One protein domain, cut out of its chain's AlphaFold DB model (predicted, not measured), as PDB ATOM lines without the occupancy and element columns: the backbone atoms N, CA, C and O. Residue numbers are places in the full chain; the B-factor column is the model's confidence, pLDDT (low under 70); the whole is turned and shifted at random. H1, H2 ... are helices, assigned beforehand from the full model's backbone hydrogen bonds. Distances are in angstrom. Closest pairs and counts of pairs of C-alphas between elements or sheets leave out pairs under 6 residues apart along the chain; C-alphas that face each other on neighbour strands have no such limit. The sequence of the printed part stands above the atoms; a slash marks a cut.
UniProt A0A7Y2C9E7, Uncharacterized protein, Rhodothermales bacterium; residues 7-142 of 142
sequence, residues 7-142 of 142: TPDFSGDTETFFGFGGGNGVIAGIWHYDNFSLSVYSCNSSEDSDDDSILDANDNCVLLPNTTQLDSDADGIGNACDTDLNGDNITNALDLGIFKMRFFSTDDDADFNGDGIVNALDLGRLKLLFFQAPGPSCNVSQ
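Overview. This is residues 7 to 142 of the 142 residues of an uncharacterized protein of Rhodothermales bacterium (UniProt A0A7Y2C9E7). Little regular structure: a body of looped chain has two short helices, H1 and H2, side by side and running opposite ways near one end, while a long tail trails from the other, where residues 7 to 17, 19 to 24 and 31 to 37 stick out. The printed part has 136 residues, with H1 then H2, no named strand, and 18 residues in these elements; its class is all helix. It is loose, with a radius of gyration of the C-alphas of 18.6 A, and spans 64 by 33 by 25 A.

Arrangement. H1, residues 93 to 101, and H2, residues 120 to 128, are close but not clearly touching; their closest C-alphas, of Leu 96 and Leu 126, are 7.5 A apart. They run opposite ways at a shallow tilt of 10 degrees. Every O i to N i+4 pair is within hydrogen-bond range in H2, and 4 of 5 in H1.

Along the chain. H1 measures 12.8 A from C-alpha 93 at (207.109, 99.938, 161.478) to C-alpha 101. H2 measures 12.5 A and ends at C-alpha 128, (198.742, 109.502, 162.137).

Size, cuts and confidence. The C-alphas of Ser 11 and Phe 104, the two farthest apart, are 64.6 A apart. The printed part has no cut. The link from H1 to H2, 18 residues, is long. pLDDT is under 70 at residues 7 to 41 and 141 to 142.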
ATOM      1  N   THR A   7     176.060  77.583 187.373       44.75
ATOM      2  CA  THR A   7     175.559  78.452 186.305       44.75
ATOM      3  C   THR A   7     174.952  79.711 186.931       44.75
ATOM      4  O   THR A   7     174.210  79.564 187.907       44.75
ATOM      5  N   PRO A   8     175.223  80.921 186.412       41.91
ATOM      6  CA  PRO A   8     174.535  82.108 186.894       41.91
ATOM      7  C   PRO A   8     173.030  81.986 186.628       41.91
ATOM      8  O   PRO A   8     172.605  81.617 185.532       41.91
ATOM      9  N   ASP A   9     172.245  82.251 187.668       45.09
ATOM     10  CA  ASP A   9     170.786  82.323 187.647       45.09
ATOM     11  C   ASP A   9     170.374  83.756 187.286       45.09
ATOM     12  O   ASP A   9     170.663  84.689 188.031       45.09
ATOM     13  N   PHE A  10     169.729  83.916 186.128       50.81
ATOM     14  CA  PHE A  10     169.238  85.196 185.599       50.81
ATOM     15  C   PHE A  10     167.746  85.422 185.901       50.81
ATOM     16  O   PHE A  10     167.030  86.056 185.127       50.81
ATOM     17  N   SER A  11     167.231  84.896 187.014       41.19
ATOM     18  CA  SER A  11     165.865  85.181 187.468       41.19
ATOM     19  C   SER A  11     165.759  86.566 188.130       41.19
ATOM     20  O   SER A  11     165.535  86.695 189.331       41.19
ATOM     21  N   GLY A  12     165.915  87.637 187.347       42.53
ATOM     22  CA  GLY A  12     165.767  88.997 187.883       42.53
ATOM     23  C   GLY A  12     165.726  90.144 186.879       42.53
ATOM     24  O   GLY A  12     165.107  91.165 187.179       42.53
ATOM     25  N   ASP A  13     166.299  89.982 185.689       44.38
ATOM     26  CA  ASP A  13     166.496  91.119 184.789       44.38
ATOM     27  C   ASP A  13     165.442  91.096 183.685       44.38
ATOM     28  O   ASP A  13     165.419  90.241 182.801       44.38
ATOM     29  N   THR A  14     164.501  92.026 183.786       42.25
ATOM     30  CA  THR A  14     163.370  92.157 182.872       42.25
ATOM     31  C   THR A  14     163.834  92.496 181.450       42.25
ATOM     32  O   THR A  14     164.131  93.647 181.152       42.25
ATOM     33  N   GLU A  15     163.843  91.471 180.596       44.81
ATOM     34  CA  GLU A  15     163.389  91.447 179.196       44.81
ATOM     35  C   GLU A  15     163.875  92.575 178.257       44.81
ATOM     36  O   GLU A  15     163.167  93.549 178.003       44.81
ATOM     37  N   THR A  16     164.991  92.334 177.561       37.19
ATOM     38  CA  THR A  16     165.034  92.562 176.104       37.19
ATOM     39  C   THR A  16     165.535  91.299 175.421       37.19
ATOM     40  O   THR A  16     166.728  91.000 175.384       37.19
ATOM     41  N   PHE A  17     164.578  90.536 174.913       40.53
ATOM     42  CA  PHE A  17     164.769  89.386 174.049       40.53
ATOM     43  C   PHE A  17     165.401  89.821 172.717       40.53
ATOM     44  O   PHE A  17     164.789  90.586 171.975       40.53
ATOM     45  N   PHE A  18     166.576  89.290 172.370       44.22
ATOM     46  CA  PHE A  18     167.071  89.310 170.991       44.22
ATOM     47  C   PHE A  18     167.322  87.876 170.533       44.22
ATOM     48  O   PHE A  18     168.328  87.249 170.856       44.22
ATOM     49  N   GLY A  19     166.354  87.342 169.790       34.31
ATOM     50  CA  GLY A  19     166.581  86.178 168.950       34.31
ATOM     51  C   GLY A  19     167.504  86.556 167.794       34.31
ATOM     52  O   GLY A  19     167.352  87.625 167.204       34.31
ATOM     53  N   PHE A  20     168.434  85.666 167.448       44.16
ATOM     54  CA  PHE A  20     169.196  85.734 166.202       44.16
ATOM     55  C   PHE A  20     168.232  85.561 165.016       44.16
ATOM     56  O   PHE A  20     167.975  84.448 164.558       44.16
ATOM     57  N   GLY A  21     167.631  86.660 164.567       31.25
ATOM     58  CA  GLY A  21     166.856  86.744 163.336       31.25
ATOM     59  C   GLY A  21     167.708  87.398 162.259       31.25
ATOM     60  O   GLY A  21     168.092  88.552 162.405       31.25
ATOM     61  N   GLY A  22     168.027  86.660 161.195       40.41
ATOM     62  CA  GLY A  22     168.739  87.206 160.043       40.41
ATOM     63  C   GLY A  22     167.960  88.354 159.392       40.41
ATOM     64  O   GLY A  22     166.776  88.213 159.095       40.41
ATOM     65  N   GLY A  23     168.638  89.478 159.165       36.56
ATOM     66  CA  GLY A  23     168.107  90.640 158.457       36.56
ATOM     67  C   GLY A  23     168.902  91.906 158.779       36.56
ATOM     68  O   GLY A  23     169.176  92.185 159.938       36.56
ATOM     69  N   ASN A  24     169.287  92.632 157.729       48.91
ATOM     70  CA  ASN A  24     170.113  93.843 157.723       48.91
ATOM     71  C   ASN A  24     169.689  94.878 158.786       48.91
ATOM     72  O   ASN A  24     168.590  95.425 158.701       48.91
ATOM     73  N   GLY A  25     170.569  95.168 159.746       43.38
ATOM     74  CA  GLY A  25     170.363  96.210 160.756       43.38
ATOM     75  C   GLY A  25     170.876  95.782 162.127       43.38
ATOM     76  O   GLY A  25     170.147  95.178 162.912       43.38
ATOM     77  N   VAL A  26     172.142  96.081 162.416       46.22
ATOM     78  CA  VAL A  26     172.741  95.847 163.735       46.22
ATOM     79  C   VAL A  26     172.111  96.801 164.756       46.22
ATOM     80  O   VAL A  26     172.173  98.017 164.604       46.22
ATOM     81  N   ILE A  27     171.497  96.240 165.801       46.50
ATOM     82  CA  ILE A  27     171.042  96.963 166.996       46.50
ATOM     83  C   ILE A  27     172.246  97.048 167.947       46.50
ATOM     84  O   ILE A  27     172.664  96.021 168.481       46.50
ATOM     85  N   ALA A  28     172.804  98.234 168.187       45.88
ATOM     86  CA  ALA A  28     173.843  98.421 169.202       45.88
ATOM     87  C   ALA A  28     173.232  99.028 170.477       45.88
ATOM     88  O   ALA A  28     172.930 100.217 170.541       45.88
ATOM     89  N   GLY A  29     173.027  98.195 171.499       40.91
ATOM     90  CA  GLY A  29     172.857  98.653 172.879       40.91
ATOM     91  C   GLY A  29     174.224  98.835 173.546       40.91
ATOM     92  O   GLY A  29     175.135  98.042 173.316       40.91
ATOM     93  N   ILE A  30     174.373  99.872 174.372       45.81
ATOM     94  CA  ILE A  30     175.592 100.134 175.151       45.81
ATOM     95  C   ILE A  30     175.713  99.085 176.267       45.81
ATOM     96  O   ILE A  30     174.885  99.058 177.180       45.81
ATOM     97  N   TRP A  31     176.768  98.265 176.244       42.59
ATOM     98  CA  TRP A  31     177.157  97.444 177.393       42.59
ATOM     99  C   TRP A  31     178.023  98.280 178.336       42.59
ATOM    100  O   TRP A  31     179.166  98.598 178.021       42.59
ATOM    101  N   HIS A  32     177.502  98.624 179.511       41.38
ATOM    102  CA  HIS A  32     178.338  99.146 180.589       41.38
ATOM    103  C   HIS A  32     178.947  97.965 181.351       41.38
ATOM    104  O   HIS A  32     178.297  97.396 182.223       41.38
ATOM    105  N   TYR A  33     180.187  97.603 181.024       45.59
ATOM    106  CA  TYR A  33     181.020  96.748 181.870       45.59
ATOM    107  C   TYR A  33     182.229  97.553 182.338       45.59
ATOM    108  O   TYR A  33     183.002  98.045 181.520       45.59
ATOM    109  N   ASP A  34     182.355  97.707 183.655       49.69
ATOM    110  CA  ASP A  34     183.595  97.938 184.403       49.69
ATOM    111  C   ASP A  34     184.698  98.721 183.663       49.69
ATOM    112  O   ASP A  34     185.838  98.271 183.549       49.69
ATOM    113  N   ASN A  35     184.364  99.937 183.212       46.69
ATOM    114  CA  ASN A  35     185.302 100.919 182.659       46.69
ATOM    115  C   ASN A  35     185.878 100.615 181.255       46.69
ATOM    116  O   ASN A  35     186.907 101.185 180.890       46.69
ATOM    117  N   PHE A  36     185.228  99.767 180.450       49.75
ATOM    118  CA  PHE A  36     185.578  99.570 179.039       49.75
ATOM    119  C   PHE A  36     184.496 100.162 178.127       49.75
ATOM    120  O   PHE A  36     183.404  99.615 178.000       49.75
ATOM    121  N   SER A  37     184.795 101.301 177.497       53.38
ATOM    122  CA  SER A  37     183.977 101.831 176.405       53.38
ATOM    123  C   SER A  37     184.432 101.163 175.115       53.38
ATOM    124  O   SER A  37     185.469 101.531 174.568       53.38
ATOM    125  N   LEU A  38     183.670 100.185 174.629       53.97
ATOM    126  CA  LEU A  38     183.810  99.724 173.253       53.97
ATOM    127  C   LEU A  38     183.186 100.795 172.352       53.97
ATOM    128  O   LEU A  38     181.967 100.963 172.345       53.97
ATOM    129  N   SER A  39     184.009 101.551 171.630       54.62
ATOM    130  CA  SER A  39     183.538 102.441 170.568       54.62
ATOM    131  C   SER A  39     183.095 101.590 169.381       54.62
ATOM    132  O   SER A  39     183.876 101.307 168.479       54.62
ATOM    133  N   VAL A  40     181.848 101.124 169.417       58.00
ATOM    134  CA  VAL A  40     181.188 100.555 168.240       58.00
ATOM    135  C   VAL A  40     180.787 101.731 167.360       58.00
ATOM    136  O   VAL A  40     179.950 102.539 167.765       58.00
ATOM    137  N   TYR A  41     181.411 101.851 166.191       64.31
ATOM    138  CA  TYR A  41     180.997 102.836 165.200       64.31
ATOM    139  C   TYR A  41     179.617 102.459 164.636       64.31
ATOM    140  O   TYR A  41     179.362 101.284 164.360       64.31
ATOM    141  N   SER A  42     178.707 103.429 164.512       70.44
ATOM    142  CA  SER A  42     177.364 103.203 163.973       70.44
ATOM    143  C   SER A  42     177.279 103.770 162.564       70.44
ATOM    144  O   SER A  42     177.434 104.964 162.362       70.44
ATOM    145  N   CYS A  43     176.994 102.907 161.596       79.75
ATOM    146  CA  CYS A  43     176.804 103.287 160.203       79.75
ATOM    147  C   CYS A  43     175.424 103.910 160.003       79.75
ATOM    148  O   CYS A  43     174.455 103.217 159.673       79.75
ATOM    149  N   ASN A  44     175.312 105.207 160.270       82.56
ATOM    150  CA  ASN A  44     174.060 105.936 160.154       82.56
ATOM    151  C   ASN A  44     173.893 106.507 158.737       82.56
ATOM    152  O   ASN A  44     174.724 107.241 158.226       82.56
ATOM    153  N   SER A  45     172.763 106.224 158.087       85.75
ATOM    154  CA  SER A  45     172.487 106.706 156.724       85.75
ATOM    155  C   SER A  45     172.108 108.190 156.630       85.75
ATOM    156  O   SER A  45     171.607 108.619 155.594       85.75
ATOM    157  N   SER A  46     172.207 108.950 157.718       89.12
ATOM    158  CA  SER A  46     171.840 110.371 157.778       89.12
ATOM    159  C   SER A  46     172.865 111.252 158.488       89.12
ATOM    160  O   SER A  46     172.642 112.459 158.580       89.12
ATOM    161  N   GLU A  47     173.954 110.660 158.972       91.62
ATOM    162  CA  GLU A  47     175.085 111.368 159.568       91.62
ATOM    163  C   GLU A  47     176.270 111.335 158.596       91.62
ATOM    164  O   GLU A  47     176.304 110.523 157.669       91.62
ATOM    165  N   ASP A  48     177.162 112.294 158.786       94.06
ATOM    166  CA  ASP A  48     178.435 112.486 158.095       94.06
ATOM    167  C   ASP A  48     179.394 112.887 159.220       94.06
ATOM    168  O   ASP A  48     179.368 114.018 159.709       94.06
ATOM    169  N   SER A  49     180.057 111.886 159.792       93.31
ATOM    170  CA  SER A  49     180.761 111.993 161.070       93.31
ATOM    171  C   SER A  49     182.074 112.761 160.958       93.31
ATOM    172  O   SER A  49     182.567 113.275 161.971       93.31
ATOM    173  N   ASP A  50     182.635 112.859 159.755       94.94
ATOM    174  CA  ASP A  50     183.879 113.566 159.480       94.94
ATOM    175  C   ASP A  50     183.713 114.816 158.589       94.94
ATOM    176  O   ASP A  50     184.688 115.541 158.358       94.94
ATOM    177  N   ASP A  51     182.469 115.154 158.233       96.94
ATOM    178  CA  ASP A  51     182.057 116.331 157.462       96.94
ATOM    179  C   ASP A  51     182.682 116.375 156.046       96.94
ATOM    180  O   ASP A  51     183.004 117.455 155.521       96.94
ATOM    181  N   ASP A  52     182.867 115.218 155.403       96.94
ATOM    182  CA  ASP A  52     183.465 115.113 154.069       96.94
ATOM    183  C   ASP A  52     182.444 115.103 152.911       96.94
ATOM    184  O   ASP A  52     182.816 115.103 151.735       96.94
ATOM    185  N   SER A  53     181.151 115.250 153.221       96.88
ATOM    186  CA  SER A  53     180.007 115.190 152.298       96.88
ATOM    187  C   SER A  53     179.610 113.787 151.824       96.88
ATOM    188  O   SER A  53     178.716 113.682 150.969       96.88
ATOM    189  N   ILE A  54     180.212 112.728 152.363       95.44
ATOM    190  CA  ILE A  54     179.779 111.341 152.204       95.44
ATOM    191  C   ILE A  54     179.106 110.900 153.506       95.44
ATOM    192  O   ILE A  54     179.615 111.078 154.600       95.44
ATOM    193  N   LEU A  55     177.896 110.351 153.400       94.19
ATOM    194  CA  LEU A  55     177.180 109.873 154.585       94.19
ATOM    195  C   LEU A  55     177.844 108.604 155.119       94.19
ATOM    196  O   LEU A  55     178.204 107.738 154.322       94.19
ATOM    197  N   ASP A  56     177.856 108.429 156.439       92.75
ATOM    198  CA  ASP A  56     178.561 107.341 157.131       92.75
ATOM    199  C   ASP A  56     178.234 105.954 156.561       92.75
ATOM    200  O   ASP A  56     179.096 105.093 156.436       92.75
ATOM    201  N   ALA A  57     176.976 105.714 156.172       91.69
ATOM    202  CA  ALA A  57     176.541 104.438 155.592       91.69
ATOM    203  C   ALA A  57     177.155 104.105 154.217       91.69
ATOM    204  O   ALA A  57     176.996 102.982 153.736       91.69
ATOM    205  N   ASN A  58     177.790 105.074 153.568       93.19
ATOM    206  CA  ASN A  58     178.420 104.964 152.258       93.19
ATOM    207  C   ASN A  58     179.921 105.262 152.302       93.19
ATOM    208  O   ASN A  58     180.571 105.136 151.266       93.19
ATOM    209  N   ASP A  59     180.433 105.637 153.467       95.44
ATOM    210  CA  ASP A  59     181.785 106.112 153.658       95.44
ATOM    211  C   ASP A  59     182.737 104.949 153.982       95.44
ATOM    212  O   ASP A  59     182.504 104.149 154.901       95.44
ATOM    213  N   ASN A  60     183.800 104.820 153.187       95.88
ATOM    214  CA  ASN A  60     184.860 103.848 153.420       95.88
ATOM    215  C   ASN A  60     185.926 104.320 154.424       95.88
ATOM    216  O   ASN A  60     186.826 103.532 154.708       95.88
ATOM    217  N   CYS A  61     185.818 105.534 154.981       95.94
ATOM    218  CA  CYS A  61     186.708 106.057 156.019       95.94
ATOM    219  C   CYS A  61     186.109 106.932 157.123       95.94
ATOM    220  O   CYS A  61     186.895 107.354 157.956       95.94
ATOM    221  N   VAL A  62     184.801 107.131 157.219       94.50
ATOM    222  CA  VAL A  62     183.957 107.411 158.402       94.50
ATOM    223  C   VAL A  62     184.418 108.467 159.444       94.50
ATOM    224  O   VAL A  62     183.625 109.288 159.894       94.50
ATOM    225  N   LEU A  63     185.635 108.365 159.987       93.25
ATOM    226  CA  LEU A  63     186.239 109.298 160.942       93.25
ATOM    227  C   LEU A  63     187.329 110.172 160.298       93.25
ATOM    228  O   LEU A  63     187.919 111.007 160.994       93.25
ATOM    229  N   LEU A  64     187.687 109.929 159.035       95.12
ATOM    230  CA  LEU A  64     188.808 110.562 158.350       95.12
ATOM    231  C   LEU A  64     188.417 111.023 156.944       95.12
ATOM    232  O   LEU A  64     188.417 110.193 156.033       95.12
ATOM    233  N   PRO A  65     188.309 112.348 156.723       96.31
ATOM    234  CA  PRO A  65     187.771 112.877 155.479       96.31
ATOM    235  C   PRO A  65     188.505 112.367 154.242       96.31
ATOM    236  O   PRO A  65     189.745 112.442 154.146       96.31
ATOM    237  N   ASN A  66     187.735 111.889 153.270       96.38
ATOM    238  CA  ASN A  66     188.221 111.376 151.999       96.38
ATOM    239  C   ASN A  66     187.137 111.423 150.907       96.38
ATOM    240  O   ASN A  66     186.807 110.416 150.297       96.38
ATOM    241  N   THR A  67     186.689 112.628 150.548       96.56
ATOM    242  CA  THR A  67     185.707 112.898 149.465       96.56
ATOM    243  C   THR A  67     185.866 112.097 148.157       96.56
ATOM    244  O   THR A  67     184.906 111.946 147.403       96.56
ATOM    245  N   THR A  68     187.074 111.627 147.825       95.69
ATOM    246  CA  THR A  68     187.354 110.806 146.635       95.69
ATOM    247  C   THR A  68     186.944 109.343 146.794       95.69
ATOM    248  O   THR A  68     186.780 108.664 145.781       95.69
ATOM    249  N   GLN A  69     186.793 108.875 148.036       96.19
ATOM    250  CA  GLN A  69     186.467 107.506 148.431       96.19
ATOM    251  C   GLN A  69     187.393 106.476 147.763       96.19
ATOM    252  O   GLN A  69     186.968 105.377 147.415       96.19
ATOM    253  N   LEU A  70     188.663 106.847 147.549       96.75
ATOM    254  CA  LEU A  70     189.667 105.969 146.950       96.75
ATOM    255  C   LEU A  70     189.928 104.765 147.865       96.75
ATOM    256  O   LEU A  70     190.192 104.943 149.052       96.75
ATOM    257  N   ASP A  71     189.854 103.578 147.277       97.06
ATOM    258  CA  ASP A  71     190.066 102.259 147.879       97.06
ATOM    259  C   ASP A  71     190.738 101.405 146.790       97.06
ATOM    260  O   ASP A  71     190.102 101.015 145.804       97.06
ATOM    261  N   SER A  72     192.063 101.287 146.870       96.38
ATOM    262  CA  SER A  72     192.906 100.810 145.760       96.38
ATOM    263  C   SER A  72     193.059  99.291 145.736       96.38
ATOM    264  O   SER A  72     193.159  98.697 144.657       96.38
ATOM    265  N   ASP A  73     193.003  98.657 146.904       95.00
ATOM    266  CA  ASP A  73     193.051  97.208 147.072       95.00
ATOM    267  C   ASP A  73     191.657  96.562 147.180       95.00
ATOM    268  O   ASP A  73     191.541  95.334 147.076       95.00
ATOM    269  N   ALA A  74     190.600  97.383 147.214       95.19
ATOM    270  CA  ALA A  74     189.194  96.995 147.135       95.19
ATOM    271  C   ALA A  74     188.752  96.095 148.293       95.19
ATOM    272  O   ALA A  74     187.938  95.176 148.105       95.19
ATOM    273  N   ASP A  75     189.291  96.350 149.483       94.12
ATOM    274  CA  ASP A  75     188.902  95.647 150.698       94.12
ATOM    275  C   ASP A  75     187.663  96.281 151.362       94.12
ATOM    276  O   ASP A  75     186.989  95.619 152.155       94.12
ATOM    277  N   GLY A  76     187.285  97.494 150.939       94.75
ATOM    278  CA  GLY A  76     186.155  98.269 151.439       94.75
ATOM    279  C   GLY A  76     186.535  99.329 152.475       94.75
ATOM    280  O   GLY A  76     185.634 100.001 152.989       94.75
ATOM    281  N   ILE A  77     187.819  99.495 152.780       96.69
ATOM    282  CA  ILE A  77     188.407 100.526 153.631       96.69
ATOM    283  C   ILE A  77     189.189 101.483 152.726       96.69
ATOM    284  O   ILE A  77     189.975 101.083 151.879       96.69
ATOM    285  N   GLY A  78     188.941 102.787 152.839       97.19
ATOM    286  CA  GLY A  78     189.601 103.742 151.951       97.19
ATOM    287  C   GLY A  78     191.090 103.889 152.269       97.19
ATOM    288  O   GLY A  78     191.486 103.880 153.435       97.19
ATOM    289  N   ASN A  79     191.910 104.195 151.257       97.81
ATOM    290  CA  ASN A  79     193.345 104.508 151.404       97.81
ATOM    291  C   ASN A  79     193.627 105.552 152.509       97.81
ATOM    292  O   ASN A  79     194.707 105.653 153.084       97.81
ATOM    293  N   ALA A  80     192.640 106.404 152.763       97.75
ATOM    294  CA  ALA A  80     192.658 107.456 153.757       97.75
ATOM    295  C   ALA A  80     192.759 106.966 155.213       97.75
ATOM    296  O   ALA A  80     193.294 107.680 156.073       97.75
ATOM    297  N   CYS A  81     192.215 105.789 155.483       97.25
ATOM    298  CA  CYS A  81     192.127 105.162 156.792       97.25
ATOM    299  C   CYS A  81     192.706 103.740 156.788       97.25
ATOM    300  O   CYS A  81     192.768 103.123 157.849       97.25
ATOM    301  N   ASP A  82     193.176 103.246 155.641       97.56
ATOM    302  CA  ASP A  82     193.996 102.050 155.524       97.56
ATOM    303  C   ASP A  82     195.446 102.408 155.176       97.56
ATOM    304  O   ASP A  82     195.775 102.802 154.058       97.56
ATOM    305  N   THR A  83     196.331 102.290 156.166       97.81
ATOM    306  CA  THR A  83     197.781 102.431 155.964       97.81
ATOM    307  C   THR A  83     198.541 101.142 156.276       97.81
ATOM    308  O   THR A  83     199.768 101.168 156.440       97.81
ATOM    309  N   ASP A  84     197.826 100.019 156.373       97.62
ATOM    310  CA  ASP A  84     198.368  98.687 156.622       97.62
ATOM    311  C   ASP A  84     198.753  98.006 155.304       97.62
ATOM    312  O   ASP A  84     198.111  97.095 154.789       97.62
ATOM    313  N   LEU A  85     199.885  98.438 154.757       97.62
ATOM    314  CA  LEU A  85     200.403  97.931 153.486       97.62
ATOM    315  C   LEU A  85     200.810  96.449 153.522       97.62
ATOM    316  O   LEU A  85     201.197  95.903 152.481       97.62
ATOM    317  N   ASN A  86     200.845  95.825 154.702       96.50
ATOM    318  CA  ASN A  86     201.222  94.428 154.867       96.50
ATOM    319  C   ASN A  86     200.032  93.498 155.187       96.50
ATOM    320  O   ASN A  86     200.177  92.281 155.031       96.50
ATOM    321  N   GLY A  87     198.873  94.063 155.540       95.81
ATOM    322  CA  GLY A  87     197.623  93.351 155.794       95.81
ATOM    323  C   GLY A  87     197.635  92.530 157.086       95.81
ATOM    324  O   GLY A  87     197.055  91.439 157.117       95.81
ATOM    325  N   ASP A  88     198.341  92.985 158.131       95.88
ATOM    326  CA  ASP A  88     198.353  92.348 159.460       95.88
ATOM    327  C   ASP A  88     197.400  92.995 160.484       95.88
ATOM    328  O   ASP A  88     197.431  92.665 161.676       95.88
ATOM    329  N   ASN A  89     196.492  93.837 159.996       94.62
ATOM    330  CA  ASN A  89     195.492  94.645 160.690       94.62
ATOM    331  C   ASN A  89     196.078  95.656 161.685       94.62
ATOM    332  O   ASN A  89     195.403  96.045 162.646       94.62
ATOM    333  N   ILE A  90     197.331  96.078 161.508       95.88
ATOM    334  CA  ILE A  90     197.941  97.084 162.378       95.88
ATOM    335  C   ILE A  90     199.029  97.884 161.668       95.88
ATOM    336  O   ILE A  90     200.142  97.417 161.458       95.88
ATOM    337  N   THR A  91     198.786  99.179 161.470       97.12
ATOM    338  CA  THR A  91     199.808 100.067 160.909       97.12
ATOM    339  C   THR A  91     200.974 100.231 161.886       97.12
ATOM    340  O   THR A  91     200.834 100.755 162.997       97.12
ATOM    341  N   ASN A  92     202.172  99.823 161.475       97.31
ATOM    342  CA  ASN A  92     203.363  99.872 162.304       97.31
ATOM    343  C   ASN A  92     204.660 100.105 161.497       97.31
ATOM    344  O   ASN A  92     204.693 100.671 160.402       97.31
ATOM    345  N   ALA A  93     205.801  99.755 162.096       97.81
ATOM    346  CA  ALA A  93     207.109  99.938 161.478       97.81
ATOM    347  C   ALA A  93     207.326  99.065 160.228       97.81
ATOM    348  O   ALA A  93     208.152  99.436 159.389       97.81
ATOM    349  N   LEU A  94     206.631  97.930 160.115       97.94
ATOM    350  CA  LEU A  94     206.661  97.067 158.937       97.94
ATOM    351  C   LEU A  94     206.026  97.780 157.737       97.94
ATOM    352  O   LEU A  94     206.680  97.878 156.697       97.94
ATOM    353  N   ASP A  95     204.868  98.414 157.921       98.06
ATOM    354  CA  ASP A  95     204.189  99.217 156.889       98.06
ATOM    355  C   ASP A  95     205.012 100.425 156.490       98.06
ATOM    356  O   ASP A  95     205.220 100.685 155.308       98.06
ATOM    357  N   LEU A  96     205.614 101.113 157.466       98.00
ATOM    358  CA  LEU A  96     206.560 102.187 157.174       98.00
ATOM    359  C   LEU A  96     207.753 101.693 156.337       98.00
ATOM    360  O   LEU A  96     208.316 102.453 155.545       98.00
ATOM    361  N   GLY A  97     208.180 100.447 156.539       98.00
ATOM    362  CA  GLY A  97     209.203  99.800 155.724       98.00
ATOM    363  C   GLY A  97     208.760  99.651 154.271       98.00
ATOM    364  O   GLY A  97     209.514 100.039 153.377       98.00
ATOM    365  N   ILE A  98     207.539  99.160 154.045       97.88
ATOM    366  CA  ILE A  98     206.941  98.994 152.712       97.88
ATOM    367  C   ILE A  98     206.726 100.358 152.046       97.88
ATOM    368  O   ILE A  98     207.191 100.576 150.927       97.88
ATOM    369  N   PHE A  99     206.132 101.310 152.761       98.19
ATOM    370  CA  PHE A  99     205.880 102.670 152.296       98.19
ATOM    371  C   PHE A  99     207.156 103.364 151.807       98.19
ATOM    372  O   PHE A  99     207.195 103.958 150.731       98.19
ATOM    373  N   LYS A 100     208.259 103.253 152.560       97.69
ATOM    374  CA  LYS A 100     209.548 103.858 152.173       97.69
ATOM    375  C   LYS A 100     210.086 103.332 150.846       97.69
ATOM    376  O   LYS A 100     210.812 104.060 150.174       97.69
ATOM    377  N   MET A 101     209.754 102.097 150.479       97.50
ATOM    378  CA  MET A 101     210.144 101.522 149.191       97.50
ATOM    379  C   MET A 101     209.315 102.071 148.024       97.50
ATOM    380  O   MET A 101     209.748 101.955 146.881       97.50
ATOM    381  N   ARG A 102     208.160 102.681 148.313       97.62
ATOM    382  CA  ARG A 102     207.227 103.274 147.346       97.62
ATOM    383  C   ARG A 102     207.355 104.802 147.258       97.62
ATOM    384  O   ARG A 102     206.671 105.433 146.473       97.62
ATOM    385  N   PHE A 103     208.256 105.432 148.012       96.69
ATOM    386  CA  PHE A 103     208.397 106.891 147.997       96.69
ATOM    387  C   PHE A 103     208.753 107.426 146.593       96.69
ATOM    388  O   PHE A 103     209.672 106.917 145.948       96.69
ATOM    389  N   PHE A 104     208.062 108.481 146.152       95.62
ATOM    390  CA  PHE A 104     208.091 109.051 144.796       95.62
ATOM    391  C   PHE A 104     207.525 108.157 143.676       95.62
ATOM    392  O   PHE A 104     207.858 108.369 142.506       95.62
ATOM    393  N   SER A 105     206.699 107.160 143.998       98.00
ATOM    394  CA  SER A 105     205.940 106.391 143.007       98.00
ATOM    395  C   SER A 105     204.530 106.963 142.795       98.00
ATOM    396  O   SER A 105     204.142 107.948 143.418       98.00
ATOM    397  N   THR A 106     203.774 106.326 141.902       97.38
ATOM    398  CA  THR A 106     202.321 106.491 141.713       97.38
ATOM    399  C   THR A 106     201.610 105.199 142.134       97.38
ATOM    400  O   THR A 106     200.812 104.646 141.384       97.38
ATOM    401  N   ASP A 107     202.086 104.587 143.216       97.69
ATOM    402  CA  ASP A 107     201.526 103.352 143.761       97.69
ATOM    403  C   ASP A 107     200.290 103.735 144.571       97.69
ATOM    404  O   ASP A 107     200.438 104.335 145.634       97.69
ATOM    405  N   ASP A 108     199.111 103.456 144.014       96.19
ATOM    406  CA  ASP A 108     197.842 103.938 144.556       96.19
ATOM    407  C   ASP A 108     197.632 103.442 145.997       96.19
ATOM    408  O   ASP A 108     197.263 104.236 146.851       96.19
ATOM    409  N   ASP A 109     197.998 102.197 146.328       95.94
ATOM    410  CA  ASP A 109     197.874 101.652 147.691       95.94
ATOM    411  C   ASP A 109     198.710 102.426 148.732       95.94
ATOM    412  O   ASP A 109     198.408 102.394 149.919       95.94
ATOM    413  N   ALA A 110     199.793 103.099 148.322       97.88
ATOM    414  CA  ALA A 110     200.624 103.921 149.211       97.88
ATOM    415  C   ALA A 110     200.372 105.434 149.071       97.88
ATOM    416  O   ALA A 110     201.018 106.227 149.764       97.88
ATOM    417  N   ASP A 111     199.464 105.827 148.178       97.62
ATOM    418  CA  ASP A 111     198.954 107.186 148.004       97.62
ATOM    419  C   ASP A 111     197.710 107.363 148.887       97.62
ATOM    420  O   ASP A 111     196.555 107.221 148.475       97.62
ATOM    421  N   PHE A 112     197.964 107.613 150.170       97.75
ATOM    422  CA  PHE A 112     196.935 107.664 151.204       97.75
ATOM    423  C   PHE A 112     196.100 108.946 151.148       97.75
ATOM    424  O   PHE A 112     195.004 109.007 151.714       97.75
ATOM    425  N   ASN A 113     196.604 110.019 150.533       95.88
ATOM    426  CA  ASN A 113     195.822 111.240 150.324       95.88
ATOM    427  C   ASN A 113     195.161 111.312 148.933       95.88
ATOM    428  O   ASN A 113     194.303 112.176 148.737       95.88
ATOM    429  N   GLY A 114     195.505 110.400 148.019       96.19
ATOM    430  CA  GLY A 114     194.931 110.298 146.681       96.19
ATOM    431  C   GLY A 114     195.340 111.449 145.759       96.19
ATOM    432  O   GLY A 114     194.549 111.842 144.895       96.19
ATOM    433  N   ASP A 115     196.518 112.051 145.967       96.06
ATOM    434  CA  ASP A 115     197.015 113.169 145.150       96.06
ATOM    435  C   ASP A 115     197.785 112.727 143.887       96.06
ATOM    436  O   ASP A 115     198.152 113.558 143.044       96.06
ATOM    437  N   GLY A 116     197.942 111.416 143.707       96.69
ATOM    438  CA  GLY A 116     198.560 110.746 142.571       96.69
ATOM    439  C   GLY A 116     200.064 110.515 142.722       96.69
ATOM    440  O   GLY A 116     200.701 110.082 141.755       96.69
ATOM    441  N   ILE A 117     200.672 110.844 143.867       97.50
ATOM    442  CA  ILE A 117     202.104 110.631 144.098       97.50
ATOM    443  C   ILE A 117     202.434 110.347 145.564       97.50
ATOM    444  O   ILE A 117     202.296 111.201 146.430       97.50
ATOM    445  N   VAL A 118     203.092 109.214 145.813       98.38
ATOM    446  CA  VAL A 118     203.543 108.818 147.153       98.38
ATOM    447  C   VAL A 118     204.641 109.759 147.650       98.38
ATOM    448  O   VAL A 118     205.785 109.733 147.173       98.38
ATOM    449  N   ASN A 119     204.322 110.603 148.625       97.69
ATOM    450  CA  ASN A 119     205.199 111.663 149.096       97.69
ATOM    451  C   ASN A 119     205.116 111.892 150.620       97.69
ATOM    452  O   ASN A 119     204.713 111.043 151.415       97.69
ATOM    453  N   ALA A 120     205.641 113.030 151.081       98.00
ATOM    454  CA  ALA A 120     205.694 113.348 152.506       98.00
ATOM    455  C   ALA A 120     204.305 113.540 153.144       98.00
ATOM    456  O   ALA A 120     204.194 113.405 154.364       98.00
ATOM    457  N   LEU A 121     203.282 113.864 152.351       97.75
ATOM    458  CA  LEU A 121     201.898 113.980 152.802       97.75
ATOM    459  C   LEU A 121     201.329 112.604 153.172       97.75
ATOM    460  O   LEU A 121     200.797 112.461 154.273       97.75
ATOM    461  N   ASP A 122     201.584 111.577 152.362       98.06
ATOM    462  CA  ASP A 122     201.209 110.186 152.661       98.06
ATOM    463  C   ASP A 122     201.956 109.654 153.877       98.06
ATOM    464  O   ASP A 122     201.375 109.046 154.774       98.06
ATOM    465  N   LEU A 123     203.245 109.993 153.999       97.81
ATOM    466  CA  LEU A 123     204.005 109.673 155.207       97.81
ATOM    467  C   LEU A 123     203.400 110.333 156.456       97.81
ATOM    468  O   LEU A 123     203.506 109.791 157.557       97.81
ATOM    469  N   GLY A 124     202.831 111.530 156.302       97.25
ATOM    470  CA  GLY A 124     202.072 112.200 157.349       97.25
ATOM    471  C   GLY A 124     200.870 111.362 157.766       97.25
ATOM    472  O   GLY A 124     200.719 111.096 158.956       97.25
ATOM    473  N   ARG A 125     200.088 110.886 156.791       96.69
ATOM    474  CA  ARG A 125     198.889 110.074 157.024       96.69
ATOM    475  C   ARG A 125     199.204 108.728 157.676       96.69
ATOM    476  O   ARG A 125     198.677 108.446 158.746       96.69
ATOM    477  N   LEU A 126     200.186 107.994 157.161       97.88
ATOM    478  CA  LEU A 126     200.673 106.747 157.762       97.88
ATOM    479  C   LEU A 126     201.105 106.922 159.222       97.88
ATOM    480  O   LEU A 126     200.826 106.084 160.074       97.88
ATOM    481  N   LYS A 127     201.773 108.031 159.558       96.94
ATOM    482  CA  LYS A 127     202.184 108.297 160.945       96.94
ATOM    483  C   LYS A 127     201.027 108.661 161.867       96.94
ATOM    484  O   LYS A 127     201.162 108.451 163.071       96.94
ATOM    485  N   LEU A 128     199.941 109.229 161.342       95.81
ATOM    486  CA  LEU A 128     198.742 109.502 162.137       95.81
ATOM    487  C   LEU A 128     198.081 108.198 162.595       95.81
ATOM    488  O   LEU A 128     197.558 108.157 163.706       95.81
ATOM    489  N   LEU A 129     198.183 107.136 161.793       95.75
ATOM    490  CA  LEU A 129     197.554 105.835 162.040       95.75
ATOM    491  C   LEU A 129     198.482 104.797 162.677       95.75
ATOM    492  O   LEU A 129     198.110 103.643 162.845       95.75
ATOM    493  N   PHE A 130     199.681 105.190 163.111       96.19
ATOM    494  CA  PHE A 130     200.578 104.280 163.821       96.19
ATOM    495  C   PHE A 130     199.906 103.652 165.049       96.19
ATOM    496  O   PHE A 130     199.395 104.353 165.923       96.19
ATOM    497  N   PHE A 131     199.993 102.323 165.128       94.88
ATOM    498  CA  PHE A 131     199.359 101.449 166.118       94.88
ATOM    499  C   PHE A 131     197.831 101.360 166.035       94.88
ATOM    500  O   PHE A 131     197.206 100.888 166.986       94.88
ATOM    501  N   GLN A 132     197.238 101.797 164.927       94.56
ATOM    502  CA  GLN A 132     195.808 101.678 164.659       94.56
ATOM    503  C   GLN A 132     195.563 100.575 163.625       94.56
ATOM    504  O   GLN A 132     196.435 100.272 162.806       94.56
ATOM    505  N   ALA A 133     194.394  99.948 163.714       94.19
ATOM    506  CA  ALA A 133     193.885  99.077 162.662       94.19
ATOM    507  C   ALA A 133     193.288  99.933 161.527       94.19
ATOM    508  O   ALA A 133     192.927 101.083 161.796       94.19
ATOM    509  N   PRO A 134     193.164  99.389 160.305       94.81
ATOM    510  CA  PRO A 134     192.467 100.056 159.212       94.81
ATOM    511  C   PRO A 134     191.025 100.456 159.555       94.81
ATOM    512  O   PRO A 134     190.346  99.799 160.352       94.81
ATOM    513  N   GLY A 135     190.548 101.526 158.921       92.75
ATOM    514  CA  GLY A 135     189.182 102.022 159.064       92.75
ATOM    515  C   GLY A 135     188.988 102.968 160.257       92.75
ATOM    516  O   GLY A 135     189.915 103.688 160.642       92.75
ATOM    517  N   PRO A 136     187.783 103.009 160.856       91.56
ATOM    518  CA  PRO A 136     186.608 102.187 160.542       91.56
ATOM    519  C   PRO A 136     185.993 102.492 159.161       91.56
ATOM    520  O   PRO A 136     186.107 103.600 158.659       91.56
ATOM    521  N   SER A 137     185.300 101.505 158.586       90.00
ATOM    522  CA  SER A 137     184.471 101.622 157.375       90.00
ATOM    523  C   SER A 137     183.119 100.941 157.595       90.00
ATOM    524  O   SER A 137     183.024  99.962 158.345       90.00
ATOM    525  N   CYS A 138     182.079 101.454 156.937       83.44
ATOM    526  CA  CYS A 138     180.725 100.899 156.966       83.44
ATOM    527  C   CYS A 138     180.422  99.898 155.855       83.44
ATOM    528  O   CYS A 138     179.394  99.215 155.893       83.44
ATOM    529  N   ASN A 139     181.328  99.782 154.887       76.75
ATOM    530  CA  ASN A 139     181.201  98.848 153.775       76.75
ATOM    531  C   ASN A 139     181.717  97.442 154.127       76.75
ATOM    532  O   ASN A 139     181.504  96.499 153.363       76.75
ATOM    533  N   VAL A 140     182.328  97.282 155.306       73.25
ATOM    534  CA  VAL A 140     182.904  96.024 155.791       73.25
ATOM    535  C   VAL A 140     182.420  95.688 157.197       73.25
ATOM    536  O   VAL A 140     182.235  96.553 158.052       73.25
ATOM    537  N   SER A 141     182.212  94.397 157.458       57.94
ATOM    538  CA  SER A 141     182.053  93.900 158.824       57.94
ATOM    539  C   SER A 141     183.434  93.791 159.468       57.94
ATOM    540  O   SER A 141     184.180  92.876 159.115       57.94
ATOM    541  N   GLN A 142     183.751  94.727 160.363       50.31
ATOM    542  CA  GLN A 142     184.975  94.735 161.175       50.31
ATOM    543  C   GLN A 142     184.990  93.608 162.215       50.31
ATOM    544  O   GLN A 142     183.917  93.327 162.806       50.31
TER     545      GLN A 142